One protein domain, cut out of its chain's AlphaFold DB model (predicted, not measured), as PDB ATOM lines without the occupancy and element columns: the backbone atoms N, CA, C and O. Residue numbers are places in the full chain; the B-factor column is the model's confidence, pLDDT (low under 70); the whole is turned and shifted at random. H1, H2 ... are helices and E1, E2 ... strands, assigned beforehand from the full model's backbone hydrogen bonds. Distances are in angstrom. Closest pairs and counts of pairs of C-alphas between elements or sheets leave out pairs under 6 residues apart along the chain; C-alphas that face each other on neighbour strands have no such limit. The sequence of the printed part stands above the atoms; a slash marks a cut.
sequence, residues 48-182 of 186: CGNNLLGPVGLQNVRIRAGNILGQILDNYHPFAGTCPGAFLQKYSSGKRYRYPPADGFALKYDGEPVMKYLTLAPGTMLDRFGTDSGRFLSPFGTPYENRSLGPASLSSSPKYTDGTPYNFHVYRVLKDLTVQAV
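What this domain is: This is residues 48 to 182 of the 186 residues of an uncharacterized protein of Metarhizium rileyi (strain RCEF 4871) (UniProt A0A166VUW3). Loops prevail, with little regular structure: a two-stranded ribbon, E2 with E3 and then E1 with E4, bends between its pairs, and short helices are scattered among loops toward its E2 and E3 end. Residues 92 to 115 arc from H4 back to E1. The 135 printed residues, 49 in named elements, run H1 H2 H3 H4 E1 E2 H5 H6 E3 E4, class mixed, both pairs antiparallel. It is compact, radius of gyration of the C-alphas 16.0 A, spanning 43 by 41 by 27 A.

Where its parts are: E2, residues 125 to 129, measures 14.3 A; E3, 168 to 172, 13.9 A; E1, 116 to 120, 12.4 A; E4, 177 to 181, 11.9 A; H4, 84 to 91, 10.4 A. H1 is 56 to 59, H2 61 to 64, H3 68 to 72, H5 144 to 147, H6 151 to 154. C-alpha 56 is at (16.284, 4.956, -28.316), C-alpha 181 at (35.918, 14.323, -4.778).

How they stand to each other: E2 and E3 are antiparallel at 158 degrees, N 126 and O 171 within hydrogen-bond range at 2.9 A; E1 and E4 at 144 degrees, N 118 and O 179 at 2.9 A. H2 and H3 only just touch, only at the corner, with 3 pairs of C-alphas within 8 A, closest Arg 64 and Gly 70, 3.9 A. H1, H4, H5 and H6 touch no helix. In H3 and H4 every O i to N i+4 pair is within range; the others are too short for one.

The domain as a whole: The farthest C-alphas, Asp 110 and Thr 161, are 45.2 A apart. The printed part has no cut; links H3 to H4, H4 to E1, E2 to H5 and H6 to E3 are long. pLDDT is under 70 at residues 59 to 66 and 157 to 164.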
ATOM      1  N   CYS A  48      20.124   6.136 -33.831       92.25
ATOM      2  CA  CYS A  48      20.782   6.026 -35.132       92.25
ATOM      3  C   CYS A  48      21.639   4.758 -35.284       92.25
ATOM      4  O   CYS A  48      22.692   4.841 -35.893       92.25
ATOM      5  N   GLY A  49      21.266   3.624 -34.679       91.75
ATOM      6  CA  GLY A  49      21.991   2.354 -34.823       91.75
ATOM      7  C   GLY A  49      23.374   2.287 -34.164       91.75
ATOM      8  O   GLY A  49      24.061   1.272 -34.292       91.75
ATOM      9  N   ASN A  50      23.801   3.324 -33.436       92.69
ATOM     10  CA  ASN A  50      25.141   3.411 -32.857       92.69
ATOM     11  C   ASN A  50      25.087   3.398 -31.324       92.69
ATOM     12  O   ASN A  50      24.487   4.269 -30.699       92.69
ATOM     13  N   ASN A  51      25.768   2.436 -30.702       91.62
ATOM     14  CA  ASN A  51      25.768   2.259 -29.248       91.62
ATOM     15  C   ASN A  51      26.338   3.460 -28.471       91.62
ATOM     16  O   ASN A  51      25.930   3.690 -27.334       91.62
ATOM     17  N   LEU A  52      27.223   4.264 -29.074       94.12
ATOM     18  CA  LEU A  52      27.728   5.511 -28.480       94.12
ATOM     19  C   LEU A  52      26.668   6.620 -28.392       94.12
ATOM     20  O   LEU A  52      26.918   7.663 -27.792       94.12
ATOM     21  N   LEU A  53      25.491   6.425 -28.977       93.88
ATOM     22  CA  LEU A  53      24.385   7.380 -28.935       93.88
ATOM     23  C   LEU A  53      23.270   6.954 -27.968       93.88
ATOM     24  O   LEU A  53      22.242   7.626 -27.879       93.88
ATOM     25  N   GLY A  54      23.495   5.879 -27.204       91.25
ATOM     26  CA  GLY A  54      22.602   5.437 -26.137       91.25
ATOM     27  C   GLY A  54      21.270   4.873 -26.639       91.25
ATOM     28  O   GLY A  54      21.020   4.826 -27.845       91.25
ATOM     29  N   PRO A  55      20.411   4.400 -25.724       88.62
ATOM     30  CA  PRO A  55      19.185   3.699 -26.081       88.62
ATOM     31  C   PRO A  55      18.104   4.634 -26.648       88.62
ATOM     32  O   PRO A  55      17.867   5.715 -26.107       88.62
ATOM     33  N   VAL A  56      17.379   4.185 -27.680       84.69
ATOM     34  CA  VAL A  56      16.284   4.956 -28.316       84.69
ATOM     35  C   VAL A  56      15.143   5.276 -27.350       84.69
ATOM     36  O   VAL A  56      14.544   6.347 -27.420       84.69
ATOM     37  N   GLY A  57      14.858   4.367 -26.412       77.12
ATOM     38  CA  GLY A  57      13.718   4.479 -25.501       77.12
ATOM     39  C   GLY A  57      13.792   5.681 -24.556       77.12
ATOM     40  O   GLY A  57      12.761   6.238 -24.199       77.12
ATOM     41  N   LEU A  58      14.989   6.151 -24.196       74.62
ATOM     42  CA  LEU A  58      15.141   7.244 -23.225       74.62
ATOM     43  C   LEU A  58      14.787   8.633 -23.765       74.62
ATOM     44  O   LEU A  58      14.633   9.575 -22.984       74.62
ATOM     45  N   GLN A  59      14.605   8.765 -25.079       63.75
ATOM     46  CA  GLN A  59      14.037   9.976 -25.672       63.75
ATOM     47  C   GLN A  59      12.525  10.097 -25.397       63.75
ATOM     48  O   GLN A  59      11.961  11.182 -25.519       63.75
ATOM     49  N   ASN A  60      11.865   9.016 -24.965       64.62
ATOM     50  CA  ASN A  60      10.462   9.032 -24.576       64.62
ATOM     51  C   ASN A  60      10.304   9.504 -23.120       64.62
ATOM     52  O   ASN A  60      10.640   8.789 -22.177       64.62
ATOM     53  N   VAL A  61       9.717  10.688 -22.935       61.69
ATOM     54  CA  VAL A  61       9.422  11.295 -21.622       61.69
ATOM     55  C   VAL A  61       8.638  10.376 -20.674       61.69
ATOM     56  O   VAL A  61       8.809  10.461 -19.465       61.69
ATOM     57  N   ARG A  62       7.818   9.449 -21.193       59.00
ATOM     58  CA  ARG A  62       7.029   8.517 -20.365       59.00
ATOM     59  C   ARG A  62       7.882   7.444 -19.702       59.00
ATOM     60  O   ARG A  62       7.544   6.994 -18.616       59.00
ATOM     61  N   ILE A  63       8.995   7.061 -20.325       58.75
ATOM     62  CA  ILE A  63       9.966   6.131 -19.730       58.75
ATOM     63  C   ILE A  63      10.664   6.773 -18.519       58.75
ATOM     64  O   ILE A  63      11.126   6.072 -17.621       58.75
ATOM     65  N   ARG A  64      10.680   8.109 -18.468       64.94
ATOM     66  CA  ARG A  64      11.196   8.917 -17.362       64.94
ATOM     67  C   ARG A  64      10.108   9.287 -16.342       64.94
ATOM     68  O   ARG A  64      10.368  10.073 -15.447       64.94
ATOM     69  N   ALA A  65       8.882   8.775 -16.443       61.38
ATOM     70  CA  ALA A  65       7.822   9.128 -15.499       61.38
ATOM     71  C   ALA A  65       7.714   8.105 -14.354       61.38
ATOM     72  O   ALA A  65       7.754   6.897 -14.578       61.38
ATOM     73  N   GLY A  66       7.518   8.590 -13.122       62.09
ATOM     74  CA  GLY A  66       7.015   7.776 -12.005       62.09
ATOM     75  C   GLY A  66       8.041   6.973 -11.192       62.09
ATOM     76  O   GLY A  66       7.632   6.147 -10.381       62.09
ATOM     77  N   ASN A  67       9.349   7.197 -11.364       72.50
ATOM     78  CA  ASN A  67      10.394   6.600 -10.516       72.50
ATOM     79  C   ASN A  67      11.631   7.519 -10.383       72.50
ATOM     80  O   ASN A  67      11.700   8.573 -11.014       72.50
ATOM     81  N   ILE A  68      12.612   7.114  -9.565       79.06
ATOM     82  CA  ILE A  68      13.833   7.898  -9.285       79.06
ATOM     83  C   ILE A  68      14.658   8.225 -10.540       79.06
ATOM     84  O   ILE A  68      15.225   9.311 -10.635       79.06
ATOM     85  N   LEU A  69      14.686   7.330 -11.535       80.50
ATOM     86  CA  LEU A  69      15.381   7.590 -12.798       80.50
ATOM     87  C   LEU A  69      14.747   8.739 -13.568       80.50
ATOM     88  O   LEU A  69      15.449   9.464 -14.263       80.50
ATOM     89  N   GLY A  70      13.441   8.926 -13.412       82.62
ATOM     90  CA  GLY A  70      12.735  10.063 -13.965       82.62
ATOM     91  C   GLY A  70      13.294  11.402 -13.528       82.62
ATOM     92  O   GLY A  70      13.599  12.241 -14.365       82.62
ATOM     93  N   GLN A  71      13.500  11.557 -12.220       85.94
ATOM     94  CA  GLN A  71      14.059  12.778 -11.636       85.94
ATOM     95  C   GLN A  71      15.517  12.982 -12.057       85.94
ATOM     96  O   GLN A  71      15.911  14.087 -12.411       85.94
ATOM     97  N   ILE A  72      16.311  11.906 -12.082       90.31
ATOM     98  CA  ILE A  72      17.715  11.958 -12.513       90.31
ATOM     99  C   ILE A  72      17.840  12.313 -14.008       90.31
ATOM    100  O   ILE A  72      18.837  12.907 -14.407       90.31
ATOM    101  N   LEU A  73      16.858  11.949 -14.841       87.69
ATOM    102  CA  LEU A  73      16.872  12.141 -16.297       87.69
ATOM    103  C   LEU A  73      15.946  13.268 -16.785       87.69
ATOM    104  O   LEU A  73      15.724  13.373 -17.995       87.69
ATOM    105  N   ASP A  74      15.389  14.094 -15.897       85.50
ATOM    106  CA  ASP A  74      14.358  15.083 -16.250       85.50
ATOM    107  C   ASP A  74      14.839  16.054 -17.345       85.50
ATOM    108  O   ASP A  74      14.136  16.326 -18.320       85.50
ATOM    109  N   ASN A  75      16.114  16.445 -17.277       86.69
ATOM    110  CA  ASN A  75      16.775  17.327 -18.237       86.69
ATOM    111  C   ASN A  75      17.736  16.582 -19.192       86.69
ATOM    112  O   ASN A  75      18.738  17.126 -19.669       86.69
ATOM    113  N   TYR A  76      17.451  15.313 -19.493       86.00
ATOM    114  CA  TYR A  76      18.288  14.512 -20.384       86.00
ATOM    115  C   TYR A  76      18.189  14.971 -21.851       86.00
ATOM    116  O   TYR A  76      17.305  14.560 -22.606       86.00
ATOM    117  N   HIS A  77      19.162  15.784 -22.266       88.12
ATOM    118  CA  HIS A  77      19.353  16.259 -23.637       88.12
ATOM    119  C   HIS A  77      20.718  15.791 -24.174       88.12
ATOM    120  O   HIS A  77      21.674  16.567 -24.180       88.12
ATOM    121  N   PRO A  78      20.845  14.533 -24.645       86.62
ATOM    122  CA  PRO A  78      22.143  13.893 -24.898       86.62
ATOM    123  C   PRO A  78      23.022  14.594 -25.935       86.62
ATOM    124  O   PRO A  78      24.240  14.427 -25.920       86.62
ATOM    125  N   PHE A  79      22.414  15.371 -26.834       88.88
ATOM    126  CA  PHE A  79      23.124  16.096 -27.887       88.88
ATOM    127  C   PHE A  79      23.069  17.619 -27.712       88.88
ATOM    128  O   PHE A  79      23.704  18.325 -28.489       88.88
ATOM    129  N   ALA A  80      22.344  18.124 -26.701       77.94
ATOM    130  CA  ALA A  80      22.297  19.532 -26.281       77.94
ATOM    131  C   ALA A  80      22.298  20.568 -27.433       77.94
ATOM    132  O   ALA A  80      23.081  21.515 -27.433       77.94
ATOM    133  N   GLY A  81      21.431  20.376 -28.435       77.06
ATOM    134  CA  GLY A  81      21.302  21.274 -29.595       77.06
ATOM    135  C   GLY A  81      22.194  20.935 -30.796       77.06
ATOM    136  O   GLY A  81      22.119  21.626 -31.802       77.06
ATOM    137  N   THR A  82      23.001  19.876 -30.717       85.44
ATOM    138  CA  THR A  82      23.776  19.307 -31.835       85.44
ATOM    139  C   THR A  82      23.180  17.985 -32.321       85.44
ATOM    140  O   THR A  82      22.241  17.463 -31.717       85.44
ATOM    141  N   CYS A  83      23.727  17.435 -33.412       90.44
ATOM    142  CA  CYS A  83      23.226  16.198 -34.022       90.44
ATOM    143  C   CYS A  83      24.099  15.002 -33.658       90.44
ATOM    144  O   CYS A  83      25.300  15.179 -33.452       90.44
ATOM    145  N   PRO A  84      23.538  13.780 -33.653       93.38
ATOM    146  CA  PRO A  84      24.271  12.533 -33.471       93.38
ATOM    147  C   PRO A  84      25.658  12.472 -34.127       93.38
ATOM    148  O   PRO A  84      26.642  12.182 -33.447       93.38
ATOM    149  N   GLY A  85      25.770  12.793 -35.422       93.44
ATOM    150  CA  GLY A  85      27.055  12.789 -36.130       93.44
ATOM    151  C   GLY A  85      28.055  13.810 -35.578       93.44
ATOM    152  O   GLY A  85      29.208  13.467 -35.325       93.44
ATOM    153  N   ALA A  86      27.607  15.042 -35.313       93.31
ATOM    154  CA  ALA A  86      28.440  16.099 -34.731       93.31
ATOM    155  C   ALA A  86      28.885  15.757 -33.298       93.31
ATOM    156  O   ALA A  86      30.038  15.981 -32.922       93.31
ATOM    157  N   PHE A  87      27.999  15.144 -32.510       94.25
ATOM    158  CA  PHE A  87      28.326  14.623 -31.188       94.25
ATOM    159  C   PHE A  87      29.435  13.563 -31.270       94.25
ATOM    160  O   PHE A  87      30.433  13.665 -30.555       94.25
ATOM    161  N   LEU A  88      29.315  12.577 -32.169       95.00
ATOM    162  CA  LEU A  88      30.353  11.556 -32.357       95.00
ATOM    163  C   LEU A  88      31.670  12.166 -32.834       95.00
ATOM    164  O   LEU A  88      32.723  11.800 -32.311       95.00
ATOM    165  N   GLN A  89      31.629  13.110 -33.772       94.44
ATOM    166  CA  GLN A  89      32.824  13.796 -34.262       94.44
ATOM    167  C   GLN A  89      33.583  14.491 -33.125       94.44
ATOM    168  O   GLN A  89      34.813  14.422 -33.066       94.44
ATOM    169  N   LYS A  90      32.857  15.134 -32.205       94.19
ATOM    170  CA  LYS A  90      33.447  15.868 -31.083       94.19
ATOM    171  C   LYS A  90      33.929  14.953 -29.957       94.19
ATOM    172  O   LYS A  90      35.033  15.136 -29.450       94.19
ATOM    173  N   TYR A  91      33.116  13.975 -29.562       94.94
ATOM    174  CA  TYR A  91      33.301  13.230 -28.311       94.94
ATOM    175  C   TYR A  91      33.757  11.783 -28.492       94.94
ATOM    176  O   TYR A  91      33.876  11.062 -27.503       94.94
ATOM    177  N   SER A  92      34.030  11.319 -29.714       95.06
ATOM    178  CA  SER A  92      34.444   9.932 -29.948       95.06
ATOM    179  C   SER A  92      35.644   9.794 -30.884       95.06
ATOM    180  O   SER A  92      36.050  10.713 -31.597       95.06
ATOM    181  N   SER A  93      36.279   8.630 -30.825       93.88
ATOM    182  CA  SER A  93      37.275   8.180 -31.788       93.88
ATOM    183  C   SER A  93      37.014   6.705 -32.082       93.88
ATOM    184  O   SER A  93      37.108   5.851 -31.194       93.88
ATOM    185  N   GLY A  94      36.606   6.403 -33.316       89.50
ATOM    186  CA  GLY A  94      36.152   5.067 -33.695       89.50
ATOM    187  C   GLY A  94      34.955   4.614 -32.853       89.50
ATOM    188  O   GLY A  94      33.895   5.227 -32.884       89.50
ATOM    189  N   LYS A  95      35.126   3.526 -32.094       90.19
ATOM    190  CA  LYS A  95      34.063   2.898 -31.283       90.19
ATOM    191  C   LYS A  95      34.113   3.276 -29.795       90.19
ATOM    192  O   LYS A  95      33.531   2.572 -28.971       90.19
ATOM    193  N   ARG A  96      34.850   4.327 -29.416       92.81
ATOM    194  CA  ARG A  96      35.055   4.725 -28.010       92.81
ATOM    195  C   ARG A  96      34.885   6.230 -27.828       92.81
ATOM    196  O   ARG A  96      35.222   6.998 -28.726       92.81
ATOM    197  N   TYR A  97      34.425   6.647 -26.651       95.62
ATOM    198  CA  TYR A  97      34.452   8.059 -26.272       95.62
ATOM    199  C   TYR A  97      35.878   8.560 -26.031       95.62
ATOM    200  O   TYR A  97      36.751   7.809 -25.589       95.62
ATOM    201  N   ARG A  98      36.082   9.851 -26.290       96.12
ATOM    202  CA  ARG A  98      37.218  10.634 -25.806       96.12
ATOM    203  C   ARG A  98      36.846  11.153 -24.423       96.12
ATOM    204  O   ARG A  98      35.988  12.022 -24.306       96.12
ATOM    205  N   TYR A  99      37.454  10.583 -23.392       93.81
ATOM    206  CA  TYR A  99      37.237  11.039 -22.024       93.81
ATOM    207  C   TYR A  99      38.101  12.269 -21.718       93.81
ATOM    208  O   TYR A  99      39.175  12.415 -22.311       93.81
ATOM    209  N   PRO A 100      37.641  13.155 -20.819       93.56
ATOM    210  CA  PRO A 100      38.456  14.259 -20.332       93.56
ATOM    211  C   PRO A 100      39.731  13.748 -19.631       93.56
ATOM    212  O   PRO A 100      39.744  12.624 -19.117       93.56
ATOM    213  N   PRO A 101      40.805  14.556 -19.599       94.69
ATOM    214  CA  PRO A 101      41.999  14.247 -18.816       94.69
ATOM    215  C   PRO A 101      41.697  14.256 -17.308       94.69
ATOM    216  O   PRO A 101      40.612  14.656 -16.887       94.69
ATOM    217  N   ALA A 102      42.680  13.829 -16.506       95.31
ATOM    218  CA  ALA A 102      42.631  13.849 -15.041       95.31
ATOM    219  C   ALA A 102      41.327  13.272 -14.461       95.31
ATOM    220  O   ALA A 102      40.691  13.880 -13.604       95.31
ATOM    221  N   ASP A 103      40.894  12.125 -14.991       94.38
ATOM    222  CA  ASP A 103      39.688  11.414 -14.552       94.38
ATOM    223  C   ASP A 103      38.396  12.260 -14.582       94.38
ATOM    224  O   ASP A 103      37.407  11.940 -13.926       94.38
ATOM    225  N   GLY A 104      38.380  13.335 -15.379       94.06
ATOM    226  CA  GLY A 104      37.242  14.243 -15.505       94.06
ATOM    227  C   GLY A 104      37.077  15.241 -14.364       94.06
ATOM    228  O   GLY A 104      36.076  15.956 -14.342       94.06
ATOM    229  N   PHE A 105      38.043  15.340 -13.447       94.88
ATOM    230  CA  PHE A 105      38.084  16.453 -12.508       94.88
ATOM    231  C   PHE A 105      38.253  17.777 -13.262       94.88
ATOM    232  O   PHE A 105      38.979  17.865 -14.253       94.88
ATOM    233  N   ALA A 106      37.585  18.826 -12.778       92.69
ATOM    234  CA  ALA A 106      37.814  20.174 -13.282       92.69
ATOM    235  C   ALA A 106      39.290  20.540 -13.090       92.69
ATOM    236  O   ALA A 106      39.868  20.227 -12.053       92.69
ATOM    237  N   LEU A 107      39.894  21.198 -14.075       94.06
ATOM    238  CA  LEU A 107      41.297  21.594 -14.009       94.06
ATOM    239  C   LEU A 107      41.426  23.046 -13.547       94.06
ATOM    240  O   LEU A 107      40.607  23.899 -13.891       94.06
ATOM    241  N   LYS A 108      42.481  23.323 -12.787       93.69
ATOM    242  CA  LYS A 108      42.972  24.677 -12.520       93.69
ATOM    243  C   LYS A 108      43.653  25.250 -13.773       93.69
ATOM    244  O   LYS A 108      43.871  24.548 -14.758       93.69
ATOM    245  N   TYR A 109      44.039  26.527 -13.720       94.81
ATOM    246  CA  TYR A 109      44.753  27.198 -14.817       94.81
ATOM    247  C   TYR A 109      46.112  26.568 -15.162       94.81
ATOM    248  O   TYR A 109      46.558  26.684 -16.299       94.81
ATOM    249  N   ASP A 110      46.757  25.909 -14.200       94.69
ATOM    250  CA  ASP A 110      48.029  25.196 -14.371       94.69
ATOM    251  C   ASP A 110      47.856  23.752 -14.884       94.69
ATOM    252  O   ASP A 110      48.844  23.069 -15.140       94.69
ATOM    253  N   GLY A 111      46.614  23.291 -15.077       93.94
ATOM    254  CA  GLY A 111      46.299  21.941 -15.546       93.94
ATOM    255  C   GLY A 111      46.153  20.892 -14.441       93.94
ATOM    256  O   GLY A 111      45.807  19.753 -14.751       93.94
ATOM    257  N   GLU A 112      46.349  21.248 -13.169       95.19
ATOM    258  CA  GLU A 112      46.164  20.323 -12.047       95.19
ATOM    259  C   GLU A 112      44.673  20.101 -11.733       95.19
ATOM    260  O   GLU A 112      43.879  21.050 -11.784       95.19
ATOM    261  N   PRO A 113      44.253  18.880 -11.353       95.25
ATOM    262  CA  PRO A 113      42.867  18.615 -10.996       95.25
ATOM    263  C   PRO A 113      42.460  19.327  -9.700       95.25
ATOM    264  O   PRO A 113      43.170  19.348  -8.689       95.25
ATOM    265  N   VAL A 114      41.250  19.876  -9.703       94.38
ATOM    266  CA  VAL A 114      40.544  20.350  -8.516       94.38
ATOM    267  C   VAL A 114      39.901  19.138  -7.856       94.38
ATOM    268  O   VAL A 114      38.834  18.686  -8.262       94.38
ATOM    269  N   MET A 115      40.556  18.592  -6.836       93.94
ATOM    270  CA  MET A 115      40.047  17.464  -6.058       93.94
ATOM    271  C   MET A 115      40.522  17.541  -4.605       93.94
ATOM    272  O   MET A 115      41.449  18.286  -4.279       93.94
ATOM    273  N   LYS A 116      39.879  16.775  -3.725       93.75
ATOM    274  CA  LYS A 116      40.314  16.507  -2.350       93.75
ATOM    275  C   LYS A 116      39.986  15.069  -1.963       93.75
ATOM    276  O   LYS A 116      39.080  14.461  -2.535       93.75
ATOM    277  N   TYR A 117      40.671  14.562  -0.944       95.88
ATOM    278  CA  TYR A 117      40.264  13.326  -0.287       95.88
ATOM    279  C   TYR A 117      39.111  13.604   0.683       95.88
ATOM    280  O   TYR A 117      39.167  14.544   1.477       95.88
ATOM    281  N   LEU A 118      38.059  12.795   0.599       94.94
ATOM    282  CA  LEU A 118      36.888  12.838   1.471       94.94
ATOM    283  C   LEU A 118      36.623  11.434   2.011       94.94
ATOM    284  O   LEU A 118      36.616  10.478   1.239       94.94
ATOM    285  N   THR A 119      36.364  11.309   3.309       96.81
ATOM    286  CA  THR A 119      35.907  10.049   3.907       96.81
ATOM    287  C   THR A 119      34.388  10.055   3.993       96.81
ATOM    288  O   THR A 119      33.794  10.893   4.669       96.81
ATOM    289  N   LEU A 120      33.757   9.126   3.282       96.62
ATOM    290  CA  LEU A 120      32.320   8.894   3.339       96.62
ATOM    291  C   LEU A 120      32.009   7.985   4.528       96.62
ATOM    292  O   LEU A 120      32.568   6.892   4.630       96.62
ATOM    293  N   ALA A 121      31.105   8.431   5.398       97.62
ATOM    294  CA  ALA A 121      30.681   7.674   6.571       97.62
ATOM    295  C   ALA A 121      29.746   6.504   6.192       97.62
ATOM    296  O   ALA A 121      29.067   6.566   5.151       97.62
ATOM    297  N   PRO A 122      29.635   5.459   7.038       98.50
ATOM    298  CA  PRO A 122      28.666   4.389   6.859       98.50
ATOM    299  C   PRO A 122      27.248   4.949   6.748       98.50
ATOM    300  O   PRO A 122      26.874   5.894   7.437       98.50
ATOM    301  N   GLY A 123      26.449   4.370   5.858       98.12
ATOM    302  CA  GLY A 123      25.094   4.826   5.564       98.12
ATOM    303  C   GLY A 123      24.991   5.829   4.413       98.12
ATOM    304  O   GLY A 123      23.890   5.958   3.877       98.12
ATOM    305  N   THR A 124      26.094   6.458   3.982       97.88
ATOM    306  CA  THR A 124      26.115   7.360   2.812       97.88
ATOM    307  C   THR A 124      25.590   6.639   1.568       97.88
ATOM    308  O   THR A 124      26.038   5.532   1.253       97.88
ATOM    309  N   MET A 125      24.642   7.265   0.865       97.56
ATOM    310  CA  MET A 125      24.016   6.718  -0.341       97.56
ATOM    311  C   MET A 125      24.704   7.247  -1.598       97.56
ATOM    312  O   MET A 125      24.867   8.455  -1.770       97.56
ATOM    313  N   LEU A 126      25.068   6.332  -2.489       96.19
ATOM    314  CA  LEU A 126      25.714   6.620  -3.764       96.19
ATOM    315  C   LEU A 126      24.941   5.944  -4.892       96.19
ATOM    316  O   LEU A 126      24.264   4.939  -4.676       96.19
ATOM    317  N   ASP A 127      25.081   6.457  -6.104       94.25
ATOM    318  CA  ASP A 127      24.579   5.798  -7.303       94.25
ATOM    319  C   ASP A 127      25.579   5.864  -8.466       94.25
ATOM    320  O   ASP A 127      26.607   6.554  -8.416       94.25
ATOM    321  N   ARG A 128      25.307   5.084  -9.514       93.12
ATOM    322  CA  ARG A 128      26.160   4.988 -10.700       93.12
ATOM    323  C   ARG A 128      25.372   4.538 -11.924       93.12
ATOM    324  O   ARG A 128      24.594   3.598 -11.844       93.12
ATOM    325  N   PHE A 129      25.693   5.121 -13.077       92.19
ATOM    326  CA  PHE A 129      25.401   4.529 -14.384       92.19
ATOM    327  C   PHE A 129      26.642   3.800 -14.913       92.19
ATOM    328  O   PHE A 129      27.718   4.398 -15.018       92.19
ATOM    329  N   GLY A 130      26.520   2.517 -15.245       87.81
ATOM    330  CA  GLY A 130      27.621   1.712 -15.776       87.81
ATOM    331  C   GLY A 130      27.820   0.385 -15.051       87.81
ATOM    332  O   GLY A 130      27.199   0.112 -14.034       87.81
ATOM    333  N   THR A 131      28.742  -0.432 -15.564       82.19
ATOM    334  CA  THR A 131      29.083  -1.726 -14.959       82.19
ATOM    335  C   THR A 131      29.697  -1.581 -13.560       82.19
ATOM    336  O   THR A 131      30.318  -0.557 -13.238       82.19
ATOM    337  N   ASP A 132      29.581  -2.653 -12.775       77.19
ATOM    338  CA  ASP A 132      30.156  -2.865 -11.436       77.19
ATOM    339  C   ASP A 132      31.689  -2.770 -11.378       77.19
ATOM    340  O   ASP A 132      32.260  -2.493 -10.330       77.19
ATOM    341  N   SER A 133      32.370  -2.938 -12.510       82.00
ATOM    342  CA  SER A 133      33.826  -2.796 -12.622       82.00
ATOM    343  C   SER A 133      34.339  -1.347 -12.609       82.00
ATOM    344  O   SER A 133      35.551  -1.122 -12.630       82.00
ATOM    345  N   GLY A 134      33.449  -0.352 -12.639       85.25
ATOM    346  CA  GLY A 134      33.825   1.060 -12.668       85.25
ATOM    347  C   GLY A 134      34.140   1.656 -11.295       85.25
ATOM    348  O   GLY A 134      33.746   1.126 -10.264       85.25
ATOM    349  N   ARG A 135      34.836   2.802 -11.289       92.38
ATOM    350  CA  ARG A 135      35.330   3.462 -10.062       92.38
ATOM    351  C   ARG A 135      34.751   4.858  -9.798       92.38
ATOM    352  O   ARG A 135      35.185   5.527  -8.873       92.38
ATOM    353  N   PHE A 136      33.779   5.292 -10.599       94.38
ATOM    354  CA  PHE A 136      33.160   6.615 -10.484       94.38
ATOM    355  C   PHE A 136      31.737   6.486  -9.944       94.38
ATOM    356  O   PHE A 136      30.937   5.727 -10.490       94.38
ATOM    357  N   LEU A 137      31.411   7.223  -8.893       94.94
ATOM    358  CA  LEU A 137      30.081   7.246  -8.294       94.94
ATOM    359  C   LEU A 137      29.634   8.694  -8.131       94.94
ATOM    360  O   LEU A 137      30.457   9.610  -8.135       94.94
ATOM    361  N   SER A 138      28.336   8.900  -7.977       95.44
ATOM    362  CA  SER A 138      27.780  10.197  -7.604       95.44
ATOM    363  C   SER A 138      27.002  10.066  -6.297       95.44
ATOM    364  O   SER A 138      26.576   8.960  -5.947       95.44
ATOM    365  N   PRO A 139      26.785  11.172  -5.566       95.56
ATOM    366  CA  PRO A 139      25.728  11.225  -4.565       95.56
ATOM    367  C   PRO A 139      24.419  10.713  -5.157       95.56
ATOM    368  O   PRO A 139      24.073  11.062  -6.291       95.56
ATOM    369  N   PHE A 140      23.706   9.895  -4.389       95.44
ATOM    370  CA  PHE A 140      22.417   9.368  -4.815       95.44
ATOM    371  C   PHE A 140      21.474  10.495  -5.271       95.44
ATOM    372  O   PHE A 140      21.297  11.484  -4.562       95.44
ATOM    373  N   GLY A 141      20.879  10.343  -6.456       93.06
ATOM    374  CA  GLY A 141      19.941  11.309  -7.031       93.06
ATOM    375  C   GLY A 141      20.585  12.437  -7.841       93.06
ATOM    376  O   GLY A 141      19.863  13.293  -8.343       93.06
ATOM    377  N   THR A 142      21.912  12.454  -8.015       94.81
ATOM    378  CA  THR A 142      22.585  13.484  -8.834       94.81
ATOM    379  C   THR A 142      21.991  13.516 -10.257       94.81
ATOM    380  O   THR A 142      21.959  12.463 -10.903       94.81
ATOM    381  N   PRO A 143      21.556  14.671 -10.795       93.75
ATOM    382  CA  PRO A 143      21.040  14.756 -12.165       93.75
ATOM    383  C   PRO A 143      22.039  14.225 -13.199       93.75
ATOM    384  O   PRO A 143      23.247  14.390 -13.031       93.75
ATOM    385  N   TYR A 144      21.570  13.559 -14.254       92.94
ATOM    386  CA  TYR A 144      22.432  12.893 -15.238       92.94
ATOM    387  C   TYR A 144      23.360  13.875 -15.962       92.94
ATOM    388  O   TYR A 144      24.537  13.586 -16.181       92.94
ATOM    389  N   GLU A 145      22.854  15.062 -16.282       92.25
ATOM    390  CA  GLU A 145      23.601  16.156 -16.900       92.25
ATOM    391  C   GLU A 145      24.772  16.649 -16.036       92.25
ATOM    392  O   GLU A 145      25.776  17.112 -16.576       92.25
ATOM    393  N   ASN A 146      24.715  16.447 -14.715       93.56
ATOM    394  CA  ASN A 146      25.784  16.817 -13.785       93.56
ATOM    395  C   ASN A 146      26.882  15.746 -13.675       93.56
ATOM    396  O   ASN A 146      27.796  15.874 -12.864       93.56
ATOM    397  N   ARG A 147      26.804  14.671 -14.473       93.88
ATOM    398  CA  ARG A 147      27.728  13.525 -14.397       93.88
ATOM    399  C   ARG A 147      28.756  13.492 -15.523       93.88
ATOM    400  O   ARG A 147      29.653  12.658 -15.486       93.88
ATOM    401  N   SER A 148      28.627  14.364 -16.527       92.56
ATOM    402  CA  SER A 148      29.484  14.369 -17.728       92.56
ATOM    403  C   SER A 148      29.586  12.996 -18.420       92.56
ATOM    404  O   SER A 148      30.627  12.632 -18.968       92.56
ATOM    405  N   LEU A 149      28.504  12.209 -18.389       93.56
ATOM    406  CA  LEU A 149      28.443  10.874 -18.986       93.56
ATOM    407  C   LEU A 149      27.850  10.910 -20.399       93.56
ATOM    408  O   LEU A 149      26.841  11.566 -20.657       93.56
ATOM    409  N   GLY A 150      28.448  10.144 -21.315       93.31
ATOM    410  CA  GLY A 150      27.915   9.964 -22.666       93.31
ATOM    411  C   GLY A 150      26.676   9.053 -22.691       93.31
ATOM    412  O   GLY A 150      26.545   8.190 -21.827       93.31
ATOM    413  N   PRO A 151      25.783   9.167 -23.693       93.62
ATOM    414  CA  PRO A 151      24.524   8.408 -23.764       93.62
ATOM    415  C   PRO A 151      24.651   6.883 -23.608       93.62
ATOM    416  O   PRO A 151      23.724   6.219 -23.146       93.62
ATOM    417  N   ALA A 152      25.793   6.301 -23.981       92.25
ATOM    418  CA  ALA A 152      26.014   4.863 -23.898       92.25
ATOM    419  C   ALA A 152      25.999   4.317 -22.463       92.25
ATOM    420  O   ALA A 152      25.683   3.141 -22.295       92.25
ATOM    421  N   SER A 153      26.295   5.118 -21.429       91.94
ATOM    422  CA  SER A 153      26.252   4.622 -20.040       91.94
ATOM    423  C   SER A 153      24.853   4.234 -19.578       91.94
ATOM    424  O   SER A 153      24.732   3.466 -18.633       91.94
ATOM    425  N   LEU A 154      23.818   4.707 -20.274       90.19
ATOM    426  CA  LEU A 154      22.420   4.347 -20.045       90.19
ATOM    427  C   LEU A 154      22.006   3.053 -20.762       90.19
ATOM    428  O   LEU A 154      20.846   2.654 -20.714       90.19
ATOM    429  N   SER A 155      22.917   2.410 -21.489       86.56
ATOM    430  CA  SER A 155      22.601   1.180 -22.214       86.56
ATOM    431  C   SER A 155      22.539   0.007 -21.240       86.56
ATOM    432  O   SER A 155      23.518  -0.269 -20.543       86.56
ATOM    433  N   SER A 156      21.406  -0.698 -21.211       71.50
ATOM    434  CA  SER A 156      21.265  -1.929 -20.432       71.50
ATOM    435  C   SER A 156      22.324  -2.947 -20.859       71.50
ATOM    436  O   SER A 156      22.535  -3.181 -22.050       71.50
ATOM    437  N   SER A 157      23.000  -3.553 -19.887       59.94
ATOM    438  CA  SER A 157      23.997  -4.586 -20.151       59.94
ATOM    439  C   SER A 157      23.334  -5.960 -20.072       59.94
ATOM    440  O   SER A 157      22.800  -6.290 -19.015       59.94
ATOM    441  N   PRO A 158      23.421  -6.807 -21.115       54.50
ATOM    442  CA  PRO A 158      22.908  -8.178 -21.056       54.50
ATOM    443  C   PRO A 158      23.639  -9.048 -20.015       54.50
ATOM    444  O   PRO A 158      23.184 -10.142 -19.707       54.50
ATOM    445  N   LYS A 159      24.764  -8.566 -19.461       46.00
ATOM    446  CA  LYS A 159      25.500  -9.207 -18.362       46.00
ATOM    447  C   LYS A 159      24.752  -9.125 -17.023       46.00
ATOM    448  O   LYS A 159      24.970  -9.982 -16.173       46.00
ATOM    449  N   TYR A 160      23.909  -8.110 -16.819       50.81
ATOM    450  CA  TYR A 160      23.113  -7.986 -15.600       50.81
ATOM    451  C   TYR A 160      21.706  -8.512 -15.881       50.81
ATOM    452  O   TYR A 160      20.883  -7.861 -16.518       50.81
ATOM    453  N   THR A 161      21.460  -9.743 -15.436       47.53
ATOM    454  CA  THR A 161      20.140 -10.391 -15.460       47.53
ATOM    455  C   THR A 161      19.258  -9.950 -14.293       47.53
ATOM    456  O   THR A 161      18.128 -10.415 -14.178       47.53
ATOM    457  N   ASP A 162      19.764  -9.069 -13.424       53.47
ATOM    458  CA  ASP A 162      19.022  -8.474 -12.307       53.47
ATOM    459  C   ASP A 162      17.900  -7.529 -12.772       53.47
ATOM    460  O   ASP A 162      17.075  -7.101 -11.970       53.47
ATOM    461  N   GLY A 163      17.851  -7.231 -14.077       51.62
ATOM    462  CA  GLY A 163      16.826  -6.393 -14.679       51.62
ATOM    463  C   GLY A 163      17.000  -4.909 -14.375       51.62
ATOM    464  O   GLY A 163      16.066  -4.154 -14.632       51.62
ATOM    465  N   THR A 164      18.160  -4.479 -13.861       61.72
ATOM    466  CA  THR A 164      18.417  -3.080 -13.509       61.72
ATOM    467  C   THR A 164      18.317  -2.198 -14.761       61.72
ATOM    468  O   THR A 164      19.191  -2.249 -15.641       61.72
ATOM    469  N   PRO A 165      17.255  -1.383 -14.895       71.25
ATOM    470  CA  PRO A 165      17.021  -0.624 -16.110       71.25
ATOM    471  C   PRO A 165      18.113   0.437 -16.280       71.25
ATOM    472  O   PRO A 165      18.532   1.088 -15.324       71.25
ATOM    473  N   TYR A 166      18.583   0.606 -17.519       81.19
ATOM    474  CA  TYR A 166      19.541   1.647 -17.912       81.19
ATOM    475  C   TYR A 166      20.882   1.623 -17.169       81.19
ATOM    476  O   TYR A 166      21.570   2.641 -17.105       81.19
ATOM    477  N   ASN A 167      21.273   0.453 -16.648       86.31
ATOM    478  CA  ASN A 167      22.559   0.242 -15.982       86.31
ATOM    479  C   ASN A 167      22.756   1.151 -14.752       86.31
ATOM    480  O   ASN A 167      23.869   1.615 -14.503       86.31
ATOM    481  N   PHE A 168      21.667   1.441 -14.030       88.62
ATOM    482  CA  PHE A 168      21.632   2.335 -12.874       88.62
ATOM    483  C   PHE A 168      21.677   1.584 -11.542       88.62
ATOM    484  O   PHE A 168      20.701   0.967 -11.131       88.62
ATOM    485  N   HIS A 169      22.787   1.700 -10.826       89.06
ATOM    486  CA  HIS A 169      23.037   0.981  -9.580       89.06
ATOM    487  C   HIS A 169      23.033   1.932  -8.392       89.06
ATOM    488  O   HIS A 169      23.536   3.051  -8.488       89.06
ATOM    489  N   VAL A 170      22.511   1.465  -7.259       91.81
ATOM    490  CA  VAL A 170      22.470   2.213  -5.996       91.81
ATOM    491  C   VAL A 170      23.264   1.451  -4.944       91.81
ATOM    492  O   VAL A 170      23.109   0.241  -4.787       91.81
ATOM    493  N   TYR A 171      24.094   2.171  -4.198       93.88
ATOM    494  CA  TYR A 171      24.974   1.621  -3.177       93.88
ATOM    495  C   TYR A 171      24.794   2.350  -1.850       93.88
ATOM    496  O   TYR A 171      24.480   3.541  -1.798       93.88
ATOM    497  N   ARG A 172      25.071   1.628  -0.764       97.44
ATOM    498  CA  ARG A 172      25.214   2.179   0.581       97.44
ATOM    499  C   ARG A 172      26.623   1.895   1.080       97.44
ATOM    500  O   ARG A 172      27.070   0.750   1.047       97.44
ATOM    501  N   VAL A 173      27.307   2.920   1.572       97.94
ATOM    502  CA  VAL A 173      28.618   2.772   2.215       97.94
ATOM    503  C   VAL A 173      28.454   1.965   3.512       97.94
ATOM    504  O   VAL A 173      27.642   2.326   4.360       97.94
ATOM    505  N   LEU A 174      29.191   0.860   3.664       98.06
ATOM    506  CA  LEU A 174      29.087  -0.035   4.836       98.06
ATOM    507  C   LEU A 174      30.137   0.246   5.920       98.06
ATOM    508  O   LEU A 174      29.940  -0.094   7.080       98.06
ATOM    509  N   LYS A 175      31.256   0.849   5.530       97.81
ATOM    510  CA  LYS A 175      32.387   1.240   6.376       97.81
ATOM    511  C   LYS A 175      33.017   2.491   5.781       97.81
ATOM    512  O   LYS A 175      32.836   2.711   4.583       97.81
ATOM    513  N   ASP A 176      33.766   3.242   6.582       98.19
ATOM    514  CA  ASP A 176      34.483   4.433   6.124       98.19
ATOM    515  C   ASP A 176      35.176   4.188   4.778       98.19
ATOM    516  O   ASP A 176      35.962   3.248   4.615       98.19
ATOM    517  N   LEU A 177      34.834   5.025   3.798       96.88
ATOM    518  CA  LEU A 177      35.327   4.926   2.431       96.88
ATOM    519  C   LEU A 177      35.966   6.249   2.026       96.88
ATOM    520  O   LEU A 177      35.276   7.242   1.811       96.88
ATOM    521  N   THR A 178      37.288   6.253   1.889       97.06
ATOM    522  CA  THR A 178      38.023   7.416   1.385       97.06
ATOM    523  C   THR A 178      37.957   7.468  -0.139       97.06
ATOM    524  O   THR A 178      38.297   6.498  -0.815       97.06
ATOM    525  N   VAL A 179      37.540   8.612  -0.679       96.00
ATOM    526  CA  VAL A 179      37.378   8.870  -2.117       96.00
ATOM    527  C   VAL A 179      38.063  10.172  -2.524       96.00
ATOM    528  O   VAL A 179      38.325  11.032  -1.684       96.00
ATOM    529  N   GLN A 180      38.312  10.333  -3.823       96.19
ATOM    530  CA  GLN A 180      38.633  11.627  -4.426       96.19
ATOM    531  C   GLN A 180      37.332  12.309  -4.864       96.19
ATOM    532  O   GLN A 180      36.510  11.692  -5.541       96.19
ATOM    533  N   ALA A 181      37.131  13.567  -4.475       92.56
ATOM    534  CA  ALA A 181      35.918  14.323  -4.778       92.56
ATOM    535  C   ALA A 181      36.206  15.817  -4.991       92.56
ATOM    536  O   ALA A 181      37.183  16.355  -4.474       92.56
ATOM    537  N   VAL A 182      35.318  16.503  -5.714       83.44
ATOM    538  CA  VAL A 182      35.187  17.971  -5.660       83.44
ATOM    539  C   VAL A 182      34.337  18.358  -4.448       83.44
ATOM    540  O   VAL A 182      33.625  17.510  -3.908       83.44
TER     541      VAL A 182